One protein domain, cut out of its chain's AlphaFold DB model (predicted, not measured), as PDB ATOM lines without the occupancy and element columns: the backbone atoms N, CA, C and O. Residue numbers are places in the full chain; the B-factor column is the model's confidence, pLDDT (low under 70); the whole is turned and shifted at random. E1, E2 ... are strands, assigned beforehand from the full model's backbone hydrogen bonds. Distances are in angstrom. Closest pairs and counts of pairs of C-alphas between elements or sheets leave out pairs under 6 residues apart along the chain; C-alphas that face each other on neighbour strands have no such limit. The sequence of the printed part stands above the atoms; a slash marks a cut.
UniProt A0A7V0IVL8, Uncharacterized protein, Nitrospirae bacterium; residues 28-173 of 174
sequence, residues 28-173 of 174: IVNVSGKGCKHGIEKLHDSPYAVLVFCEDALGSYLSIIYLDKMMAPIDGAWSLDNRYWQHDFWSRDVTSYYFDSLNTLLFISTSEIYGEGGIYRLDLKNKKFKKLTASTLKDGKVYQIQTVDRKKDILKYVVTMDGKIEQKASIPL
ATOM      1  N   ILE A  28     147.178 155.008 126.403       93.62
ATOM      2  CA  ILE A  28     146.223 155.944 125.805       93.62
ATOM      3  C   ILE A  28     146.856 157.331 125.848       93.62
ATOM      4  O   ILE A  28     147.216 157.824 126.922       93.62
ATOM      5  N   VAL A  29     146.986 157.964 124.690       95.31
ATOM      6  CA  VAL A  29     147.569 159.298 124.569       95.31
ATOM      7  C   VAL A  29     146.437 160.299 124.398       95.31
ATOM      8  O   VAL A  29     145.699 160.244 123.418       95.31
ATOM      9  N   ASN A  30     146.274 161.203 125.366       95.44
ATOM     10  CA  ASN A  30     145.412 162.369 125.206       95.44
ATOM     11  C   ASN A  30     146.191 163.439 124.439       95.44
ATOM     12  O   ASN A  30     147.310 163.768 124.823       95.44
ATOM     13  N   VAL A  31     145.585 163.964 123.378       95.38
ATOM     14  CA  VAL A  31     146.153 165.042 122.565       95.38
ATOM     15  C   VAL A  31     145.253 166.274 122.527       95.38
ATOM     16  O   VAL A  31     145.543 167.202 121.802       95.38
ATOM     17  N   SER A  32     144.186 166.342 123.324       91.62
ATOM     18  CA  SER A  32     143.321 167.526 123.385       91.62
ATOM     19  C   SER A  32     143.946 168.665 124.204       91.62
ATOM     20  O   SER A  32     144.423 168.444 125.323       91.62
ATOM     21  N   GLY A  33     143.876 169.900 123.696       88.69
ATOM     22  CA  GLY A  33     144.268 171.115 124.421       88.69
ATOM     23  C   GLY A  33     145.688 171.037 124.994       88.69
ATOM     24  O   GLY A  33     146.640 170.722 124.286       88.69
ATOM     25  N   LYS A  34     145.838 171.262 126.309       88.31
ATOM     26  CA  LYS A  34     147.143 171.199 127.003       88.31
ATOM     27  C   LYS A  34     147.800 169.810 126.986       88.31
ATOM     28  O   LYS A  34     148.979 169.702 127.313       88.31
ATOM     29  N   GLY A  35     147.048 168.754 126.666       88.44
ATOM     30  CA  GLY A  35     147.582 167.402 126.501       88.44
ATOM     31  C   GLY A  35     148.345 167.209 125.190       88.44
ATOM     32  O   GLY A  35     149.141 166.276 125.088       88.44
ATOM     33  N   CYS A  36     148.144 168.092 124.208       94.44
ATOM     34  CA  CYS A  36     148.759 167.961 122.897       94.44
ATOM     35  C   CYS A  36     150.282 168.132 122.947       94.44
ATOM     36  O   CYS A  36     150.807 169.065 123.555       94.44
ATOM     37  N   LYS A  37     150.997 167.242 122.251       94.81
ATOM     38  CA  LYS A  37     152.439 167.346 122.007       94.81
ATOM     39  C   LYS A  37     152.700 167.223 120.513       94.81
ATOM     40  O   LYS A  37     152.477 166.160 119.943       94.81
ATOM     41  N   HIS A  38     153.151 168.313 119.896       96.31
ATOM     42  CA  HIS A  38     153.426 168.348 118.464       96.31
ATOM     43  C   HIS A  38     154.657 167.488 118.165       96.31
ATOM     44  O   HIS A  38     155.670 167.603 118.857       96.31
ATOM     45  N   GLY A  39     154.590 166.668 117.118       96.19
ATOM     46  CA  GLY A  39     155.734 165.906 116.629       96.19
ATOM     47  C   GLY A  39     155.423 164.450 116.317       96.19
ATOM     48  O   GLY A  39     154.267 164.037 116.222       96.19
ATOM     49  N   ILE A  40     156.493 163.684 116.112       95.38
ATOM     50  CA  ILE A  40     156.428 162.278 115.723       95.38
ATOM     51  C   ILE A  40     156.581 161.398 116.961       95.38
ATOM     52  O   ILE A  40     157.577 161.491 117.677       95.38
ATOM     53  N   GLU A  41     155.631 160.493 117.163       92.00
ATOM     54  CA  GLU A  41     155.693 159.433 118.160       92.00
ATOM     55  C   GLU A  41     155.812 158.082 117.447       92.00
ATOM     56  O   GLU A  41     154.864 157.591 116.826       92.00
ATOM     57  N   LYS A  42     157.012 157.487 117.505       87.94
ATOM     58  CA  LYS A  42     157.239 156.115 117.040       87.94
ATOM     59  C   LYS A  42     156.838 155.145 118.143       87.94
ATOM     60  O   LYS A  42     157.290 155.265 119.280       87.94
ATOM     61  N   LEU A  43     156.041 154.153 117.778       79.94
ATOM     62  CA  LEU A  43     155.682 153.068 118.674       79.94
ATOM     63  C   LEU A  43     156.792 152.008 118.697       79.94
ATOM     64  O   LEU A  43     157.419 151.732 117.671       79.94
ATOM     65  N   HIS A  44     157.051 151.432 119.872       79.69
ATOM     66  CA  HIS A  44     158.071 150.395 120.032       79.69
ATOM     67  C   HIS A  44     157.759 149.191 119.134       79.69
ATOM     68  O   HIS A  44     156.607 148.767 119.066       79.69
ATOM     69  N   ASP A  45     158.773 148.680 118.432       83.75
ATOM     70  CA  ASP A  45     158.670 147.544 117.504       83.75
ATOM     71  C   ASP A  45     157.530 147.650 116.473       83.75
ATOM     72  O   ASP A  45     156.916 146.661 116.078       83.75
ATOM     73  N   SER A  46     157.228 148.872 116.031       88.06
ATOM     74  CA  SER A  46     156.237 149.143 114.991       88.06
ATOM     75  C   SER A  46     156.888 149.796 113.768       88.06
ATOM     76  O   SER A  46     157.693 150.725 113.937       88.06
ATOM     77  N   PRO A  47     156.494 149.408 112.538       92.44
ATOM     78  CA  PRO A  47     156.867 150.143 111.332       92.44
ATOM     79  C   PRO A  47     156.086 151.460 111.197       92.44
ATOM     80  O   PRO A  47     156.367 152.256 110.300       92.44
ATOM     81  N   TYR A  48     155.102 151.699 112.071       94.38
ATOM     82  CA  TYR A  48     154.235 152.869 112.058       94.38
ATOM     83  C   TYR A  48     154.630 153.889 113.128       94.38
ATOM     84  O   TYR A  48     155.014 153.542 114.248       94.38
ATOM     85  N   ALA A  49     154.443 155.162 112.803       95.19
ATOM     86  CA  ALA A  49     154.478 156.264 113.750       95.19
ATOM     87  C   ALA A  49     153.273 157.180 113.566       95.19
ATOM     88  O   ALA A  49     152.655 157.225 112.499       95.19
ATOM     89  N   VAL A  50     152.972 157.929 114.618       96.19
ATOM     90  CA  VAL A  50     151.979 158.997 114.605       96.19
ATOM     91  C   VAL A  50     152.699 160.324 114.454       96.19
ATOM     92  O   VAL A  50     153.667 160.568 115.164       96.19
ATOM     93  N   LEU A  51     152.223 161.195 113.576       97.50
ATOM     94  CA  LEU A  51     152.586 162.608 113.562       97.50
ATOM     95  C   LEU A  51     151.393 163.417 114.058       97.50
ATOM     96  O   LEU A  51     150.337 163.416 113.424       97.50
ATOM     97  N   VAL A  52     151.569 164.073 115.200       97.56
ATOM     98  CA  VAL A  52     150.561 164.927 115.828       97.56
ATOM     99  C   VAL A  52     150.872 166.385 115.512       97.56
ATOM    100  O   VAL A  52     151.980 166.858 115.766       97.56
ATOM    101  N   PHE A  53     149.872 167.102 115.011       96.94
ATOM    102  CA  PHE A  53     149.905 168.547 114.832       96.94
ATOM    103  C   PHE A  53     149.007 169.190 115.888       96.94
ATOM    104  O   PHE A  53     147.794 168.981 115.899       96.94
ATOM    105  N   CYS A  54     149.610 169.946 116.802       95.69
ATOM    106  CA  CYS A  54     148.872 170.751 117.767       95.69
ATOM    107  C   CYS A  54     148.534 172.099 117.143       95.69
ATOM    108  O   CYS A  54     149.347 173.020 117.215       95.69
ATOM    109  N   GLU A  55     147.359 172.197 116.530       92.75
ATOM    110  CA  GLU A  55     146.805 173.494 116.167       92.75
ATOM    111  C   GLU A  55     146.127 174.079 117.408       92.75
ATOM    112  O   GLU A  55     145.533 173.348 118.199       92.75
ATOM    113  N   ASP A  56     146.259 175.387 117.610       82.50
ATOM    114  CA  ASP A  56     145.774 176.074 118.811       82.50
ATOM    115  C   ASP A  56     144.237 176.005 118.910       82.50
ATOM    116  O   ASP A  56     143.655 175.044 119.416       82.50
ATOM    117  N   ALA A  57     143.538 176.987 118.343       83.25
ATOM    118  CA  ALA A  57     142.083 177.039 118.392       83.25
ATOM    119  C   ALA A  57     141.390 176.001 117.489       83.25
ATOM    120  O   ALA A  57     140.173 175.876 117.571       83.25
ATOM    121  N   LEU A  58     142.125 175.286 116.626       86.69
ATOM    122  CA  LEU A  58     141.565 174.387 115.601       86.69
ATOM    123  C   LEU A  58     141.603 172.900 115.986       86.69
ATOM    124  O   LEU A  58     141.241 172.047 115.171       86.69
ATOM    125  N   GLY A  59     142.038 172.591 117.210       92.56
ATOM    126  CA  GLY A  59     142.149 171.226 117.709       92.56
ATOM    127  C   GLY A  59     143.413 170.514 117.231       92.56
ATOM    128  O   GLY A  59     144.324 171.099 116.658       92.56
ATOM    129  N   SER A  60     143.506 169.215 117.491       96.88
ATOM    130  CA  SER A  60     144.714 168.449 117.163       96.88
ATOM    131  C   SER A  60     144.507 167.572 115.943       96.88
ATOM    132  O   SER A  60     143.465 166.945 115.786       96.88
ATOM    133  N   TYR A  61     145.502 167.516 115.066       97.62
ATOM    134  CA  TYR A  61     145.456 166.708 113.856       97.62
ATOM    135  C   TYR A  61     146.449 165.563 113.954       97.62
ATOM    136  O   TYR A  61     147.462 165.651 114.646       97.62
ATOM    137  N   LEU A  62     146.156 164.473 113.254       97.69
ATOM    138  CA  LEU A  62     146.938 163.248 113.336       97.69
ATOM    139  C   LEU A  62     147.169 162.658 111.947       97.69
ATOM    140  O   LEU A  62     146.246 162.559 111.147       97.69
ATOM    141  N   SER A  63     148.396 162.241 111.664       97.69
ATOM    142  CA  SER A  63     148.758 161.483 110.465       97.69
ATOM    143  C   SER A  63     149.528 160.222 110.851       97.69
ATOM    144  O   SER A  63     150.188 160.188 111.889       97.69
ATOM    145  N   ILE A  64     149.441 159.180 110.026       97.50
ATOM    146  CA  ILE A  64     150.201 157.936 110.186       97.50
ATOM    147  C   ILE A  64     151.337 157.909 109.176       97.50
ATOM    148  O   ILE A  64     151.130 158.166 107.988       97.50
ATOM    149  N   ILE A  65     152.529 157.556 109.647       96.44
ATOM    150  CA  ILE A  65     153.745 157.465 108.841       96.44
ATOM    151  C   ILE A  65     154.276 156.035 108.878       96.44
ATOM    152  O   ILE A  65     154.403 155.450 109.952       96.44
ATOM    153  N   TYR A  66     154.639 155.494 107.715       95.12
ATOM    154  CA  TYR A  66     155.407 154.256 107.593       95.12
ATOM    155  C   TYR A  66     156.914 154.549 107.584       95.12
ATOM    156  O   TYR A  66     157.445 155.119 106.622       95.12
ATOM    157  N   LEU A  67     157.611 154.155 108.649       92.81
ATOM    158  CA  LEU A  67     159.016 154.500 108.886       92.81
ATOM    159  C   LEU A  67     160.016 153.442 108.411       92.81
ATOM    160  O   LEU A  67     161.165 153.785 108.137       92.81
ATOM    161  N   ASP A  68     159.611 152.182 108.287       90.94
ATOM    162  CA  ASP A  68     160.559 151.101 108.013       90.94
ATOM    163  C   ASP A  68     160.943 150.987 106.525       90.94
ATOM    164  O   ASP A  68     160.396 151.645 105.621       90.94
ATOM    165  N   LYS A  69     161.951 150.147 106.259       89.56
ATOM    166  CA  LYS A  69     162.331 149.764 104.897       89.56
ATOM    167  C   LYS A  69     161.189 148.969 104.277       89.56
ATOM    168  O   LYS A  69     160.683 148.040 104.891       89.56
ATOM    169  N   MET A  70     160.827 149.318 103.044       88.56
ATOM    170  CA  MET A  70     159.717 148.650 102.383       88.56
ATOM    171  C   MET A  70     160.098 147.281 101.831       88.56
ATOM    172  O   MET A  70     161.111 147.133 101.144       88.56
ATOM    173  N   MET A  71     159.250 146.304 102.125       82.12
ATOM    174  CA  MET A  71     159.279 144.928 101.668       82.12
ATOM    175  C   MET A  71     157.925 144.587 101.041       82.12
ATOM    176  O   MET A  71     157.012 144.083 101.693       82.12
ATOM    177  N   ALA A  72     157.780 144.833  99.741       69.31
ATOM    178  CA  ALA A  72     156.591 144.397  99.014       69.31
ATOM    179  C   ALA A  72     156.575 142.855  98.885       69.31
ATOM    180  O   ALA A  72     157.619 142.278  98.570       69.31
ATOM    181  N   PRO A  73     155.433 142.164  99.098       72.31
ATOM    182  CA  PRO A  73     154.088 142.666  99.425       72.31
ATOM    183  C   PRO A  73     153.746 142.643 100.933       72.31
ATOM    184  O   PRO A  73     152.580 142.780 101.307       72.31
ATOM    185  N   ILE A  74     154.728 142.409 101.807       80.00
ATOM    186  CA  ILE A  74     154.537 142.211 103.255       80.00
ATOM    187  C   ILE A  74     153.862 143.433 103.895       80.00
ATOM    188  O   ILE A  74     152.967 143.275 104.734       80.00
ATOM    189  N   ASP A  75     154.211 144.624 103.409       84.00
ATOM    190  CA  ASP A  75     153.759 145.912 103.944       84.00
ATOM    191  C   ASP A  75     152.333 146.303 103.525       84.00
ATOM    192  O   ASP A  75     151.882 147.407 103.814       84.00
ATOM    193  N   GLY A  76     151.580 145.419 102.863       90.00
ATOM    194  CA  GLY A  76     150.169 145.654 102.554       90.00
ATOM    195  C   GLY A  76     149.945 146.840 101.612       90.00
ATOM    196  O   GLY A  76     150.450 146.852 100.495       90.00
ATOM    197  N   ALA A  77     149.138 147.815 102.043       92.62
ATOM    198  CA  ALA A  77     148.734 148.960 101.216       92.62
ATOM    199  C   ALA A  77     149.772 150.101 101.163       92.62
ATOM    200  O   ALA A  77     149.511 151.146 100.557       92.62
ATOM    201  N   TRP A  78     150.924 149.941 101.817       94.25
ATOM    202  CA  TRP A  78     151.985 150.944 101.842       94.25
ATOM    203  C   TRP A  78     152.960 150.760 100.673       94.25
ATOM    204  O   TRP A  78     153.330 149.644 100.316       94.25
ATOM    205  N   SER A  79     153.401 151.876 100.094       92.12
ATOM    206  CA  SER A  79     154.364 151.932  98.986       92.12
ATOM    207  C   SER A  79     155.279 153.148  99.136       92.12
ATOM    208  O   SER A  79     154.999 154.040  99.941       92.12
ATOM    209  N   LEU A  80     156.401 153.182  98.404       90.62
ATOM    210  CA  LEU A  80     157.459 154.186  98.608       90.62
ATOM    211  C   LEU A  80     156.945 155.625  98.474       90.62
ATOM    212  O   LEU A  80     157.385 156.504  99.207       90.62
ATOM    213  N   ASP A  81     155.983 155.820  97.583       91.19
ATOM    214  CA  ASP A  81     155.266 157.052  97.271       91.19
ATOM    215  C   ASP A  81     154.031 157.306  98.161       91.19
ATOM    216  O   ASP A  81     153.444 158.382  98.110       91.19
ATOM    217  N   ASN A  82     153.652 156.357  99.021       92.06
ATOM    218  CA  ASN A  82     152.431 156.392  99.834       92.06
ATOM    219  C   ASN A  82     152.701 156.113 101.326       92.06
ATOM    220  O   ASN A  82     151.923 155.439 102.009       92.06
ATOM    221  N   ARG A  83     153.824 156.626 101.842       94.25
ATOM    222  CA  ARG A  83     154.283 156.445 103.236       94.25
ATOM    223  C   ARG A  83     153.504 157.238 104.280       94.25
ATOM    224  O   ARG A  83     153.716 157.022 105.469       94.25
ATOM    225  N   TYR A  84     152.607 158.117 103.849       95.81
ATOM    226  CA  TYR A  84     151.780 158.948 104.716       95.81
ATOM    227  C   TYR A  84     150.315 158.562 104.565       95.81
ATOM    228  O   TYR A  84     149.853 158.177 103.487       95.81
ATOM    229  N   TRP A  85     149.568 158.635 105.657       97.44
ATOM    230  CA  TRP A  85     148.140 158.387 105.643       97.44
ATOM    231  C   TRP A  85     147.434 159.351 106.571       97.44
ATOM    232  O   TRP A  85     147.722 159.407 107.762       97.44
ATOM    233  N   GLN A  86     146.491 160.084 106.003       97.25
ATOM    234  CA  GLN A  86     145.625 161.013 106.700       97.25
ATOM    235  C   GLN A  86     144.248 160.960 106.038       97.25
ATOM    236  O   GLN A  86     144.151 160.668 104.844       97.25
ATOM    237  N   HIS A  87     143.186 161.193 106.804       97.31
ATOM    238  CA  HIS A  87     141.833 161.253 106.266       97.31
ATOM    239  C   HIS A  87     140.931 162.116 107.144       97.31
ATOM    240  O   HIS A  87     140.814 161.867 108.343       97.31
ATOM    241  N   ASP A  88     140.177 163.009 106.507       93.56
ATOM    242  CA  ASP A  88     139.310 164.007 107.139       93.56
ATOM    243  C   ASP A  88     138.404 163.499 108.272       93.56
ATOM    244  O   ASP A  88     138.165 164.241 109.221       93.56
ATOM    245  N   PHE A  89     137.923 162.248 108.219       95.44
ATOM    246  CA  PHE A  89     137.015 161.712 109.236       95.44
ATOM    247  C   PHE A  89     137.680 161.444 110.584       95.44
ATOM    248  O   PHE A  89     137.059 161.651 111.620       95.44
ATOM    249  N   TRP A  90     138.916 160.949 110.588       97.06
ATOM    250  CA  TRP A  90     139.577 160.510 111.820       97.06
ATOM    251  C   TRP A  90     140.808 161.340 112.166       97.06
ATOM    252  O   TRP A  90     141.282 161.263 113.294       97.06
ATOM    253  N   SER A  91     141.349 162.117 111.226       97.62
ATOM    254  CA  SER A  91     142.586 162.869 111.440       97.62
ATOM    255  C   SER A  91     142.381 164.272 111.987       97.62
ATOM    256  O   SER A  91     143.372 164.947 112.245       97.62
ATOM    257  N   ARG A  92     141.135 164.742 112.074       96.50
ATOM    258  CA  ARG A  92     140.788 166.112 112.457       96.50
ATOM    259  C   ARG A  92     140.227 166.142 113.865       96.50
ATOM    260  O   ARG A  92     139.362 165.333 114.198       96.50
ATOM    261  N   ASP A  93     140.690 167.113 114.642       96.12
ATOM    262  CA  ASP A  93     140.238 167.362 116.011       96.12
ATOM    263  C   ASP A  93     140.272 166.105 116.892       96.12
ATOM    264  O   ASP A  93     139.302 165.701 117.541       96.12
ATOM    265  N   VAL A  94     141.414 165.429 116.829       97.88
ATOM    266  CA  VAL A  94     141.729 164.239 117.599       97.88
ATOM    267  C   VAL A  94     141.865 164.621 119.063       97.88
ATOM    268  O   VAL A  94     142.553 165.571 119.421       97.88
ATOM    269  N   THR A  95     141.219 163.856 119.930       97.62
ATOM    270  CA  THR A  95     141.179 164.109 121.376       97.62
ATOM    271  C   THR A  95     142.049 163.113 122.132       97.62
ATOM    272  O   THR A  95     142.743 163.459 123.090       97.62
ATOM    273  N   SER A  96     142.049 161.857 121.686       97.62
ATOM    274  CA  SER A  96     142.942 160.813 122.175       97.62
ATOM    275  C   SER A  96     143.101 159.676 121.174       97.62
ATOM    276  O   SER A  96     142.232 159.468 120.321       97.62
ATOM    277  N   TYR A  97     144.188 158.921 121.301       97.00
ATOM    278  CA  TYR A  97     144.443 157.732 120.499       97.00
ATOM    279  C   TYR A  97     145.070 156.594 121.320       97.00
ATOM    280  O   TYR A  97     145.592 156.803 122.418       97.00
ATOM    281  N   TYR A  98     144.984 155.371 120.798       94.94
ATOM    282  CA  TYR A  98     145.492 154.152 121.426       94.94
ATOM    283  C   TYR A  98     145.879 153.106 120.377       94.94
ATOM    284  O   TYR A  98     145.054 152.729 119.545       94.94
ATOM    285  N   PHE A  99     147.104 152.590 120.451       92.00
ATOM    286  CA  PHE A  99     147.536 151.453 119.638       92.00
ATOM    287  C   PHE A  99     147.223 150.124 120.310       92.00
ATOM    288  O   PHE A  99     147.491 149.940 121.503       92.00
ATOM    289  N   ASP A 100     146.737 149.158 119.534       89.56
ATOM    290  CA  ASP A 100     146.601 147.789 120.018       89.56
ATOM    291  C   ASP A 100     147.963 147.149 120.307       89.56
ATOM    292  O   ASP A 100     148.996 147.575 119.800       89.56
ATOM    293  N   SER A 101     147.973 146.100 121.129       85.12
ATOM    294  CA  SER A 101     149.207 145.431 121.572       85.12
ATOM    295  C   SER A 101     150.044 144.817 120.453       85.12
ATOM    296  O   SER A 101     151.180 144.438 120.703       85.12
ATOM    297  N   LEU A 102     149.470 144.651 119.261       86.62
ATOM    298  CA  LEU A 102     150.145 144.079 118.099       86.62
ATOM    299  C   LEU A 102     150.617 145.154 117.114       86.62
ATOM    300  O   LEU A 102     151.190 144.809 116.086       86.62
ATOM    301  N   ASN A 103     150.372 146.436 117.406       88.06
ATOM    302  CA  ASN A 103     150.707 147.570 116.548       88.06
ATOM    303  C   ASN A 103     150.101 147.457 115.136       88.06
ATOM    304  O   ASN A 103     150.640 147.987 114.165       88.06
ATOM    305  N   THR A 104     148.977 146.750 115.013       90.81
ATOM    306  CA  THR A 104     148.258 146.537 113.749       90.81
ATOM    307  C   THR A 104     147.024 147.419 113.634       90.81
ATOM    308  O   THR A 104     146.569 147.711 112.524       90.81
ATOM    309  N   LEU A 105     146.499 147.860 114.778       94.44
ATOM    310  CA  LEU A 105     145.311 148.679 114.886       94.44
ATOM    311  C   LEU A 105     145.610 149.949 115.673       94.44
ATOM    312  O   LEU A 105     146.279 149.931 116.706       94.44
ATOM    313  N   LEU A 106     145.022 151.046 115.214       95.69
ATOM    314  CA  LEU A 106     145.008 152.307 115.939       95.69
ATOM    315  C   LEU A 106     143.565 152.731 116.176       95.69
ATOM    316  O   LEU A 106     142.752 152.784 115.254       95.69
ATOM    317  N   PHE A 107     143.252 153.044 117.424       97.31
ATOM    318  CA  PHE A 107     141.979 153.617 117.818       97.31
ATOM    319  C   PHE A 107     142.158 155.114 118.001       97.31
ATOM    320  O   PHE A 107     143.064 155.544 118.709       97.31
ATOM    321  N   ILE A 108     141.297 155.900 117.367       97.94
ATOM    322  CA  ILE A 108     141.316 157.360 117.434       97.94
ATOM    323  C   ILE A 108     139.954 157.829 117.918       97.94
ATOM    324  O   ILE A 108     138.926 157.315 117.487       97.94
ATOM    325  N   SER A 109     139.947 158.812 118.804       97.94
ATOM    326  CA  SER A 109     138.746 159.555 119.173       97.94
ATOM    327  C   SER A 109     138.846 160.980 118.662       97.94
ATOM    328  O   SER A 109     139.924 161.571 118.725       97.94
ATOM    329  N   THR A 110     137.737 161.512 118.158       97.50
ATOM    330  CA  THR A 110     137.658 162.889 117.665       97.50
ATOM    331  C   THR A 110     136.507 163.641 118.317       97.50
ATOM    332  O   THR A 110     135.538 163.058 118.813       97.50
ATOM    333  N   SER A 111     136.606 164.960 118.280       95.50
ATOM    334  CA  SER A 111     135.552 165.888 118.669       95.50
ATOM    335  C   SER A 111     134.660 166.251 117.464       95.50
ATOM    336  O   SER A 111     135.044 166.056 116.307       95.50
ATOM    337  N   GLU A 112     133.436 166.714 117.726       94.81
ATOM    338  CA  GLU A 112     132.508 167.268 116.726       94.81
ATOM    339  C   GLU A 112     132.682 168.781 116.512       94.81
ATOM    340  O   GLU A 112     132.037 169.337 115.626       94.81
ATOM    341  N   ILE A 113     133.541 169.444 117.297       92.81
ATOM    342  CA  ILE A 113     133.773 170.893 117.219       92.81
ATOM    343  C   ILE A 113     134.463 171.237 115.892       92.81
ATOM    344  O   ILE A 113     133.938 172.029 115.111       92.81
ATOM    345  N   TYR A 114     135.599 170.595 115.598       92.62
ATOM    346  CA  TYR A 114     136.340 170.780 114.339       92.62
ATOM    347  C   TYR A 114     136.559 169.485 113.548       92.62
ATOM    348  O   TYR A 114     137.113 169.522 112.440       92.62
ATOM    349  N   GLY A 115     136.115 168.354 114.098       93.12
ATOM    350  CA  GLY A 115     136.178 167.031 113.486       93.12
ATOM    351  C   GLY A 115     134.796 166.451 113.187       93.12
ATOM    352  O   GLY A 115     133.796 167.155 113.025       93.12
ATOM    353  N   GLU A 116     134.749 165.126 113.089       94.12
ATOM    354  CA  GLU A 116     133.543 164.369 112.725       94.12
ATOM    355  C   GLU A 116     132.898 163.643 113.912       94.12
ATOM    356  O   GLU A 116     131.897 162.943 113.739       94.12
ATOM    357  N   GLY A 117     133.478 163.793 115.108       95.06
ATOM    358  CA  GLY A 117     133.076 163.077 116.317       95.06
ATOM    359  C   GLY A 117     133.219 161.558 116.226       95.06
ATOM    360  O   GLY A 117     133.022 160.937 115.180       95.06
ATOM    361  N   GLY A 118     133.490 160.915 117.352       96.19
ATOM    362  CA  GLY A 118     133.355 159.470 117.486       96.19
ATOM    363  C   GLY A 118     134.659 158.737 117.724       96.19
ATOM    364  O   GLY A 118     135.716 159.336 117.911       96.19
ATOM    365  N   ILE A 119     134.553 157.410 117.733       97.69
ATOM    366  CA  ILE A 119     135.692 156.496 117.844       97.69
ATOM    367  C   ILE A 119     135.901 155.810 116.497       97.69
ATOM    368  O   ILE A 119     134.962 155.252 115.929       97.69
ATOM    369  N   TYR A 120     137.133 155.807 116.012       97.88
ATOM    370  CA  TYR A 120     137.549 155.181 114.766       97.88
ATOM    371  C   TYR A 120     138.550 154.073 115.059       97.88
ATOM    372  O   TYR A 120     139.444 154.243 115.883       97.88
ATOM    373  N   ARG A 121     138.414 152.949 114.356       97.62
ATOM    374  CA  ARG A 121     139.421 151.888 114.282       97.62
ATOM    375  C   ARG A 121     140.097 151.958 112.928       97.62
ATOM    376  O   ARG A 121     139.416 151.894 111.906       97.62
ATOM    377  N   LEU A 122     141.415 152.050 112.930       97.88
ATOM    378  CA  LEU A 122     142.261 152.033 111.749       97.88
ATOM    379  C   LEU A 122     142.979 150.687 111.683       97.88
ATOM    380  O   LEU A 122     143.613 150.277 112.647       97.88
ATOM    381  N   ASP A 123     142.883 150.025 110.538       96.88
ATOM    382  CA  ASP A 123     143.741 148.920 110.129       96.88
ATOM    383  C   ASP A 123     144.958 149.516 109.427       96.88
ATOM    384  O   ASP A 123     144.863 150.017 108.298       96.88
ATOM    385  N   LEU A 124     146.088 149.499 110.134       95.25
ATOM    386  CA  LEU A 124     147.304 150.156 109.683       95.25
ATOM    387  C   LEU A 124     147.868 149.454 108.456       95.25
ATOM    388  O   LEU A 124     148.232 150.128 107.501       95.25
ATOM    389  N   LYS A 125     147.865 148.118 108.413       94.31
ATOM    390  CA  LYS A 125     148.405 147.345 107.286       94.31
ATOM    391  C   LYS A 125     147.657 147.618 105.984       94.31
ATOM    392  O   LYS A 125     148.273 147.756 104.928       94.31
ATOM    393  N   ASN A 126     146.333 147.695 106.058       95.75
ATOM    394  CA  ASN A 126     145.481 147.831 104.881       95.75
ATOM    395  C   ASN A 126     145.095 149.283 104.557       95.75
ATOM    396  O   ASN A 126     144.383 149.493 103.575       95.75
ATOM    397  N   LYS A 127     145.522 150.270 105.363       95.94
ATOM    398  CA  LYS A 127     145.103 151.685 105.268       95.94
ATOM    399  C   LYS A 127     143.575 151.837 105.201       95.94
ATOM    400  O   LYS A 127     143.038 152.620 104.419       95.94
ATOM    401  N   LYS A 128     142.858 151.056 106.018       97.69
ATOM    402  CA  LYS A 128     141.386 151.076 106.110       97.69
ATOM    403  C   LYS A 128     140.955 151.602 107.464       97.69
ATOM    404  O   LYS A 128     141.613 151.342 108.461       97.69
ATOM    405  N   PHE A 129     139.819 152.283 107.525       97.94
ATOM    406  CA  PHE A 129     139.253 152.732 108.793       97.94
ATOM    407  C   PHE A 129     137.761 152.414 108.878       97.94
ATOM    408  O   PHE A 129     137.084 152.241 107.865       97.94
ATOM    409  N   LYS A 130     137.251 152.334 110.106       97.00
ATOM    410  CA  LYS A 130     135.832 152.159 110.413       97.00
ATOM    411  C   LYS A 130     135.463 153.035 111.604       97.00
ATOM    412  O   LYS A 130     136.120 152.961 112.642       97.00
ATOM    413  N   LYS A 131     134.392 153.819 111.477       96.25
ATOM    414  CA  LYS A 131     133.757 154.487 112.620       96.25
ATOM    415  C   LYS A 131     133.008 153.442 113.446       96.25
ATOM    416  O   LYS A 131     132.261 152.631 112.900       96.25
ATOM    417  N   LEU A 132     133.261 153.419 114.747       96.06
ATOM    418  CA  LEU A 132     132.708 152.439 115.679       96.06
ATOM    419  C   LEU A 132     131.515 152.976 116.473       96.06
ATOM    420  O   LEU A 132     130.752 152.198 117.035       96.06
ATOM    421  N   THR A 133     131.365 154.296 116.537       93.50
ATOM    422  CA  THR A 133     130.213 154.958 117.150       93.50
ATOM    423  C   THR A 133     129.168 155.286 116.090       93.50
ATOM    424  O   THR A 133     129.498 155.507 114.923       93.50
ATOM    425  N   ALA A 134     127.900 155.343 116.495       85.31
ATOM    426  CA  ALA A 134     126.844 155.828 115.617       85.31
ATOM    427  C   ALA A 134     127.114 157.288 115.213       85.31
ATOM    428  O   ALA A 134     127.644 158.070 116.005       85.31
ATOM    429  N   SER A 135     126.756 157.647 113.982       69.31
ATOM    430  CA  SER A 135     126.760 159.043 113.553       69.31
ATOM    431  C   SER A 135     125.634 159.780 114.268       69.31
ATOM    432  O   SER A 135     124.461 159.471 114.066       69.31
ATOM    433  N   THR A 136     125.998 160.739 115.111       68.94
ATOM    434  CA  THR A 136     125.067 161.697 115.702       68.94
ATOM    435  C   THR A 136     125.054 162.983 114.883       68.94
ATOM    436  O   THR A 136     125.975 163.251 114.111       68.94
ATOM    437  N   LEU A 137     123.981 163.767 115.015       73.44
ATOM    438  CA  LEU A 137     124.007 165.166 114.588       73.44
ATOM    439  C   LEU A 137     125.157 165.864 115.320       73.44
ATOM    440  O   LEU A 137     125.347 165.585 116.501       73.44
ATOM    441  N   LYS A 138     125.900 166.738 114.624       79.69
ATOM    442  CA  LYS A 138     126.978 167.515 115.243       79.69
ATOM    443  C   LYS A 138     126.375 168.462 116.278       79.69
ATOM    444  O   LYS A 138     125.785 169.475 115.910       79.69
ATOM    445  N   ASP A 139     126.513 168.113 117.548       87.00
ATOM    446  CA  ASP A 139     126.050 168.885 118.703       87.00
ATOM    447  C   ASP A 139     127.205 169.265 119.640       87.00
ATOM    448  O   ASP A 139     126.994 169.664 120.781       87.00
ATOM    449  N   GLY A 140     128.441 169.200 119.133       90.81
ATOM    450  CA  GLY A 140     129.632 169.630 119.865       90.81
ATOM    451  C   GLY A 140     130.143 168.580 120.848       90.81
ATOM    452  O   GLY A 140     130.879 168.909 121.778       90.81
ATOM    453  N   LYS A 141     129.784 167.305 120.651       94.75
ATOM    454  CA  LYS A 141     130.291 166.212 121.482       94.75
ATOM    455  C   LYS A 141     131.792 166.018 121.328       94.75
ATOM    456  O   LYS A 141     132.348 165.990 120.231       94.75
ATOM    457  N   VAL A 142     132.436 165.746 122.453       95.50
ATOM    458  CA  VAL A 142     133.848 165.390 122.542       95.50
ATOM    459  C   VAL A 142     133.942 163.943 123.004       95.50
ATOM    460  O   VAL A 142     133.528 163.594 124.109       95.50
ATOM    461  N   TYR A 143     134.477 163.079 122.149       97.12
ATOM    462  CA  TYR A 143     134.706 161.677 122.480       97.12
ATOM    463  C   TYR A 143     136.102 161.533 123.067       97.12
ATOM    464  O   TYR A 143     137.035 162.145 122.561       97.12
ATOM    465  N   GLN A 144     136.280 160.715 124.100       97.00
ATOM    466  CA  GLN A 144     137.600 160.489 124.687       97.00
ATOM    467  C   GLN A 144     137.762 159.046 125.158       97.00
ATOM    468  O   GLN A 144     136.960 158.543 125.950       97.00
ATOM    469  N   ILE A 145     138.831 158.390 124.707       97.50
ATOM    470  CA  ILE A 145     139.225 157.056 125.160       97.50
ATOM    471  C   ILE A 145     139.710 157.171 126.609       97.50
ATOM    472  O   ILE A 145     140.545 158.012 126.932       97.50
ATOM    473  N   GLN A 146     139.173 156.330 127.491       95.56
ATOM    474  CA  GLN A 146     139.473 156.369 128.926       95.56
ATOM    475  C   GLN A 146     140.343 155.195 129.357       95.56
ATOM    476  O   GLN A 146     141.355 155.379 130.022       95.56
ATOM    477  N   THR A 147     139.939 153.975 128.999       94.44
ATOM    478  CA  THR A 147     140.645 152.749 129.396       94.44
ATOM    479  C   THR A 147     140.465 151.664 128.346       94.44
ATOM    480  O   THR A 147     139.485 151.661 127.600       94.44
ATOM    481  N   VAL A 148     141.397 150.714 128.320       93.50
ATOM    482  CA  VAL A 148     141.303 149.498 127.512       93.50
ATOM    483  C   VAL A 148     141.392 148.303 128.451       93.50
ATOM    484  O   VAL A 148     142.395 148.114 129.136       93.50
ATOM    485  N   ASP A 149     140.330 147.504 128.509       91.38
ATOM    486  CA  ASP A 149     140.304 146.258 129.273       91.38
ATOM    487  C   ASP A 149     140.660 145.112 128.329       91.38
ATOM    488  O   ASP A 149     139.808 144.561 127.632       91.38
ATOM    489  N   ARG A 150     141.951 144.767 128.303       84.50
ATOM    490  CA  ARG A 150     142.492 143.727 127.417       84.50
ATOM    491  C   ARG A 150     141.974 142.329 127.742       84.50
ATOM    492  O   ARG A 150     141.923 141.489 126.855       84.50
ATOM    493  N   LYS A 151     141.584 142.065 128.995       87.94
ATOM    494  CA  LYS A 151     141.029 140.756 129.377       87.94
ATOM    495  C   LYS A 151     139.644 140.555 128.775       87.94
ATOM    496  O   LYS A 151     139.274 139.430 128.462       87.94
ATOM    497  N   LYS A 152     138.890 141.646 128.635       90.81
ATOM    498  CA  LYS A 152     137.550 141.648 128.040       90.81
ATOM    499  C   LYS A 152     137.537 142.060 126.570       90.81
ATOM    500  O   LYS A 152     136.471 142.042 125.972       90.81
ATOM    501  N   ASP A 153     138.690 142.427 126.016       90.31
ATOM    502  CA  ASP A 153     138.850 142.917 124.645       90.31
ATOM    503  C   ASP A 153     137.935 144.119 124.330       90.31
ATOM    504  O   ASP A 153     137.310 144.197 123.273       90.31
ATOM    505  N   ILE A 154     137.827 145.062 125.279       93.94
ATOM    506  CA  ILE A 154     136.976 146.258 125.149       93.94
ATOM    507  C   ILE A 154     137.755 147.560 125.334       93.94
ATOM    508  O   ILE A 154     138.594 147.700 126.228       93.94
ATOM    509  N   LEU A 155     137.381 148.562 124.544       95.62
ATOM    510  CA  LEU A 155     137.756 149.959 124.719       95.62
ATOM    511  C   LEU A 155     136.612 150.703 125.401       95.62
ATOM    512  O   LEU A 155     135.479 150.659 124.927       95.62
ATOM    513  N   LYS A 156     136.898 151.410 126.495       97.06
ATOM    514  CA  LYS A 156     135.935 152.276 127.185       97.06
ATOM    515  C   LYS A 156     136.208 153.732 126.851       97.06
ATOM    516  O   LYS A 156     137.356 154.176 126.881       97.06
ATOM    517  N   TYR A 157     135.143 154.480 126.603       97.50
ATOM    518  CA  TYR A 157     135.213 155.897 126.279       97.50
ATOM    519  C   TYR A 157     134.119 156.683 127.004       97.50
ATOM    520  O   TYR A 157     133.128 156.128 127.490       97.50
ATOM    521  N   VAL A 158     134.334 157.991 127.088       97.19
ATOM    522  CA  VAL A 158     133.344 158.969 127.542       97.19
ATOM    523  C   VAL A 158     132.978 159.887 126.387       97.19
ATOM    524  O   VAL A 158     133.795 160.119 125.494       97.19
ATOM    525  N   VAL A 159     131.761 160.407 126.435       96.06
ATOM    526  CA  VAL A 159     131.314 161.516 125.599       96.06
ATOM    527  C   VAL A 159     130.988 162.675 126.518       96.06
ATOM    528  O   VAL A 159     130.248 162.495 127.491       96.06
ATOM    529  N   THR A 160     131.548 163.840 126.219       95.50
ATOM    530  CA  THR A 160     131.252 165.075 126.935       95.50
ATOM    531  C   THR A 160     130.650 166.128 126.016       95.50
ATOM    532  O   THR A 160     130.960 166.173 124.830       95.50
ATOM    533  N   MET A 161     129.802 166.982 126.579       93.88
ATOM    534  CA  MET A 161     129.225 168.158 125.928       93.88
ATOM    535  C   MET A 161     129.226 169.291 126.957       93.88
ATOM    536  O   MET A 161     128.884 169.062 128.117       93.88
ATOM    537  N   ASP A 162     129.718 170.474 126.587       90.38
ATOM    538  CA  ASP A 162     129.866 171.623 127.500       90.38
ATOM    539  C   ASP A 162     130.565 171.280 128.834       90.38
ATOM    540  O   ASP A 162     130.203 171.750 129.915       90.38
ATOM    541  N   GLY A 163     131.564 170.393 128.770       87.94
ATOM    542  CA  GLY A 163     132.329 169.933 129.932       87.94
ATOM    543  C   GLY A 163     131.611 168.927 130.843       87.94
ATOM    544  O   GLY A 163     132.203 168.480 131.826       87.94
ATOM    545  N   LYS A 164     130.374 168.523 130.531       93.50
ATOM    546  CA  LYS A 164     129.611 167.510 131.278       93.50
ATOM    547  C   LYS A 164     129.703 166.151 130.601       93.50
ATOM    548  O   LYS A 164     129.771 166.073 129.383       93.50
ATOM    549  N   ILE A 165     129.728 165.075 131.391       95.19
ATOM    550  CA  ILE A 165     129.703 163.703 130.866       95.19
ATOM    551  C   ILE A 165     128.264 163.348 130.505       95.19
ATOM    552  O   ILE A 165     127.439 163.166 131.395       95.19
ATOM    553  N   GLU A 166     128.014 163.168 129.214       93.62
ATOM    554  CA  GLU A 166     126.716 162.755 128.675       93.62
ATOM    555  C   GLU A 166     126.615 161.229 128.576       93.62
ATOM    556  O   GLU A 166     125.562 160.636 128.800       93.62
ATOM    557  N   GLN A 167     127.732 160.560 128.269       93.81
ATOM    558  CA  GLN A 167     127.743 159.114 128.069       93.81
ATOM    559  C   GLN A 167     129.042 158.471 128.551       93.81
ATOM    560  O   GLN A 167     130.140 158.999 128.373       93.81
ATOM    561  N   LYS A 168     128.909 157.262 129.105       96.50
ATOM    562  CA  LYS A 168     129.990 156.286 129.280       96.50
ATOM    563  C   LYS A 168     129.618 155.036 128.506       96.50
ATOM    564  O   LYS A 168     128.519 154.516 128.678       96.50
ATOM    565  N   ALA A 169     130.517 154.559 127.662       96.06
ATOM    566  CA  ALA A 169     130.243 153.415 126.809       96.06
ATOM    567  C   ALA A 169     131.508 152.595 126.557       96.06
ATOM    568  O   ALA A 169     132.620 152.969 126.941       96.06
ATOM    569  N   SER A 170     131.314 151.435 125.939       96.19
ATOM    570  CA  SER A 170     132.389 150.522 125.578       96.19
ATOM    571  C   SER A 170     132.149 149.908 124.212       96.19
ATOM    572  O   SER A 170     131.005 149.628 123.862       96.19
ATOM    573  N   ILE A 171     133.226 149.661 123.475       94.94
ATOM    574  CA  ILE A 171     133.203 149.044 122.151       94.94
ATOM    575  C   ILE A 171     134.171 147.849 122.147       94.94
ATOM    576  O   ILE A 171     135.265 147.973 122.710       94.94
ATOM    577  N   PRO A 172     133.806 146.710 121.532       92.69
ATOM    578  CA  PRO A 172     134.732 145.602 121.304       92.69
ATOM    579  C   PRO A 172     135.921 146.011 120.426       92.69
ATOM    580  O   PRO A 172     135.771 146.775 119.473       92.69
ATOM    581  N   LEU A 173     137.110 145.485 120.712       87.06
ATOM    582  CA  LEU A 173     138.296 145.733 119.886       87.06
ATOM    583  C   LEU A 173     138.297 144.911 118.579       87.06
ATOM    584  O   LEU A 173     139.016 145.276 117.641       87.06
TER     585      LEU A 173
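This is residues 28 to 173 of the 174 residues of an uncharacterized protein of Nitrospirae bacterium (UniProt A0A7V0IVL8). Three small sheets follow one another in a curved row, with the four-strand sheet E4 E5 E6 E7 in the middle. E8 E9 E10 packs face to face with it as a sandwich, while E1 E2 E3 stands toward its other side and comes near it where E3 meets edge strand E4. The printed part has 146 residues, with no named helix and ten strands, E1 to E10, in three antiparallel sheets whose order follows the chain. The class is all strand, though only 65 residues are in named strands. The whole is compact, with a radius of gyration of the C-alphas of 15.0 A and spans of 47 by 37 by 25 A.

In the largest sheet, E4 is residues 94 to 99, E5 residues 105 to 110, E6 residues 118 to 123 and E7 residues 128 to 131; C-alpha 94 is at (141.729, 164.239, 117.599). E8, residues 142 to 149, is 21.3 A long, E9, residues 154 to 161, 23.2 A, and E10, residues 164 to 172, 24.6 A, ending with C-alpha 172 at (134.732, 145.602, 121.304). E1 is residues 39 to 42, beginning with C-alpha 39 at (155.734, 165.906, 116.629); E2, residues 48 to 54, is 19.5 A long and E3, residues 60 to 66, 20.2 A.

Each sheet is a meander, each strand the antiparallel neighbour of the one before. In the strongly twisted sheet E4 E5 E6 E7, N 98 and O 107 of the hairpin E4 and E5 are 2.8 A apart, N 108 and O 120 of E5 and E6 2.9 A, and N 121 and O 130 of E6 and E7 2.9 A, within hydrogen-bond range. Residues 29 to 30 pair antiparallel with residues 96 to 97 of E4. The sheet E8 E9 E10, also strongly twisted, forms a sandwich with E4 E5 E6 E7, two sheets face to face, their strands at 23 degrees. The closest C-alphas of E5 and E8 are those of Ser 109 and Tyr 143, 5.6 A apart. N 144 and O 158 of E8 and E9 are 2.9 A apart, as are N 155 and O 171 of E9 and E10. The closest C-alphas of E3 and E4 are those of Ser 60 and Val 94, 5.2 A apart. E1 and E5 are apart. N 41 and O 50 of E1 and E2 are 2.8 A apart, as are N 51 and O 63 of E2 and E3.

The two C-alphas farthest apart, those of Ala 72 and Lys 164, are 48.0 A apart. The printed part has no cut. The link E3 to E4, residues 67 to 93, is long; its residues 84 to 85 pair antiparallel with residues 64 to 65 of E3. The mean pLDDT of the printed part is 92.5, with residue 72 and residues 135 to 136 under 70.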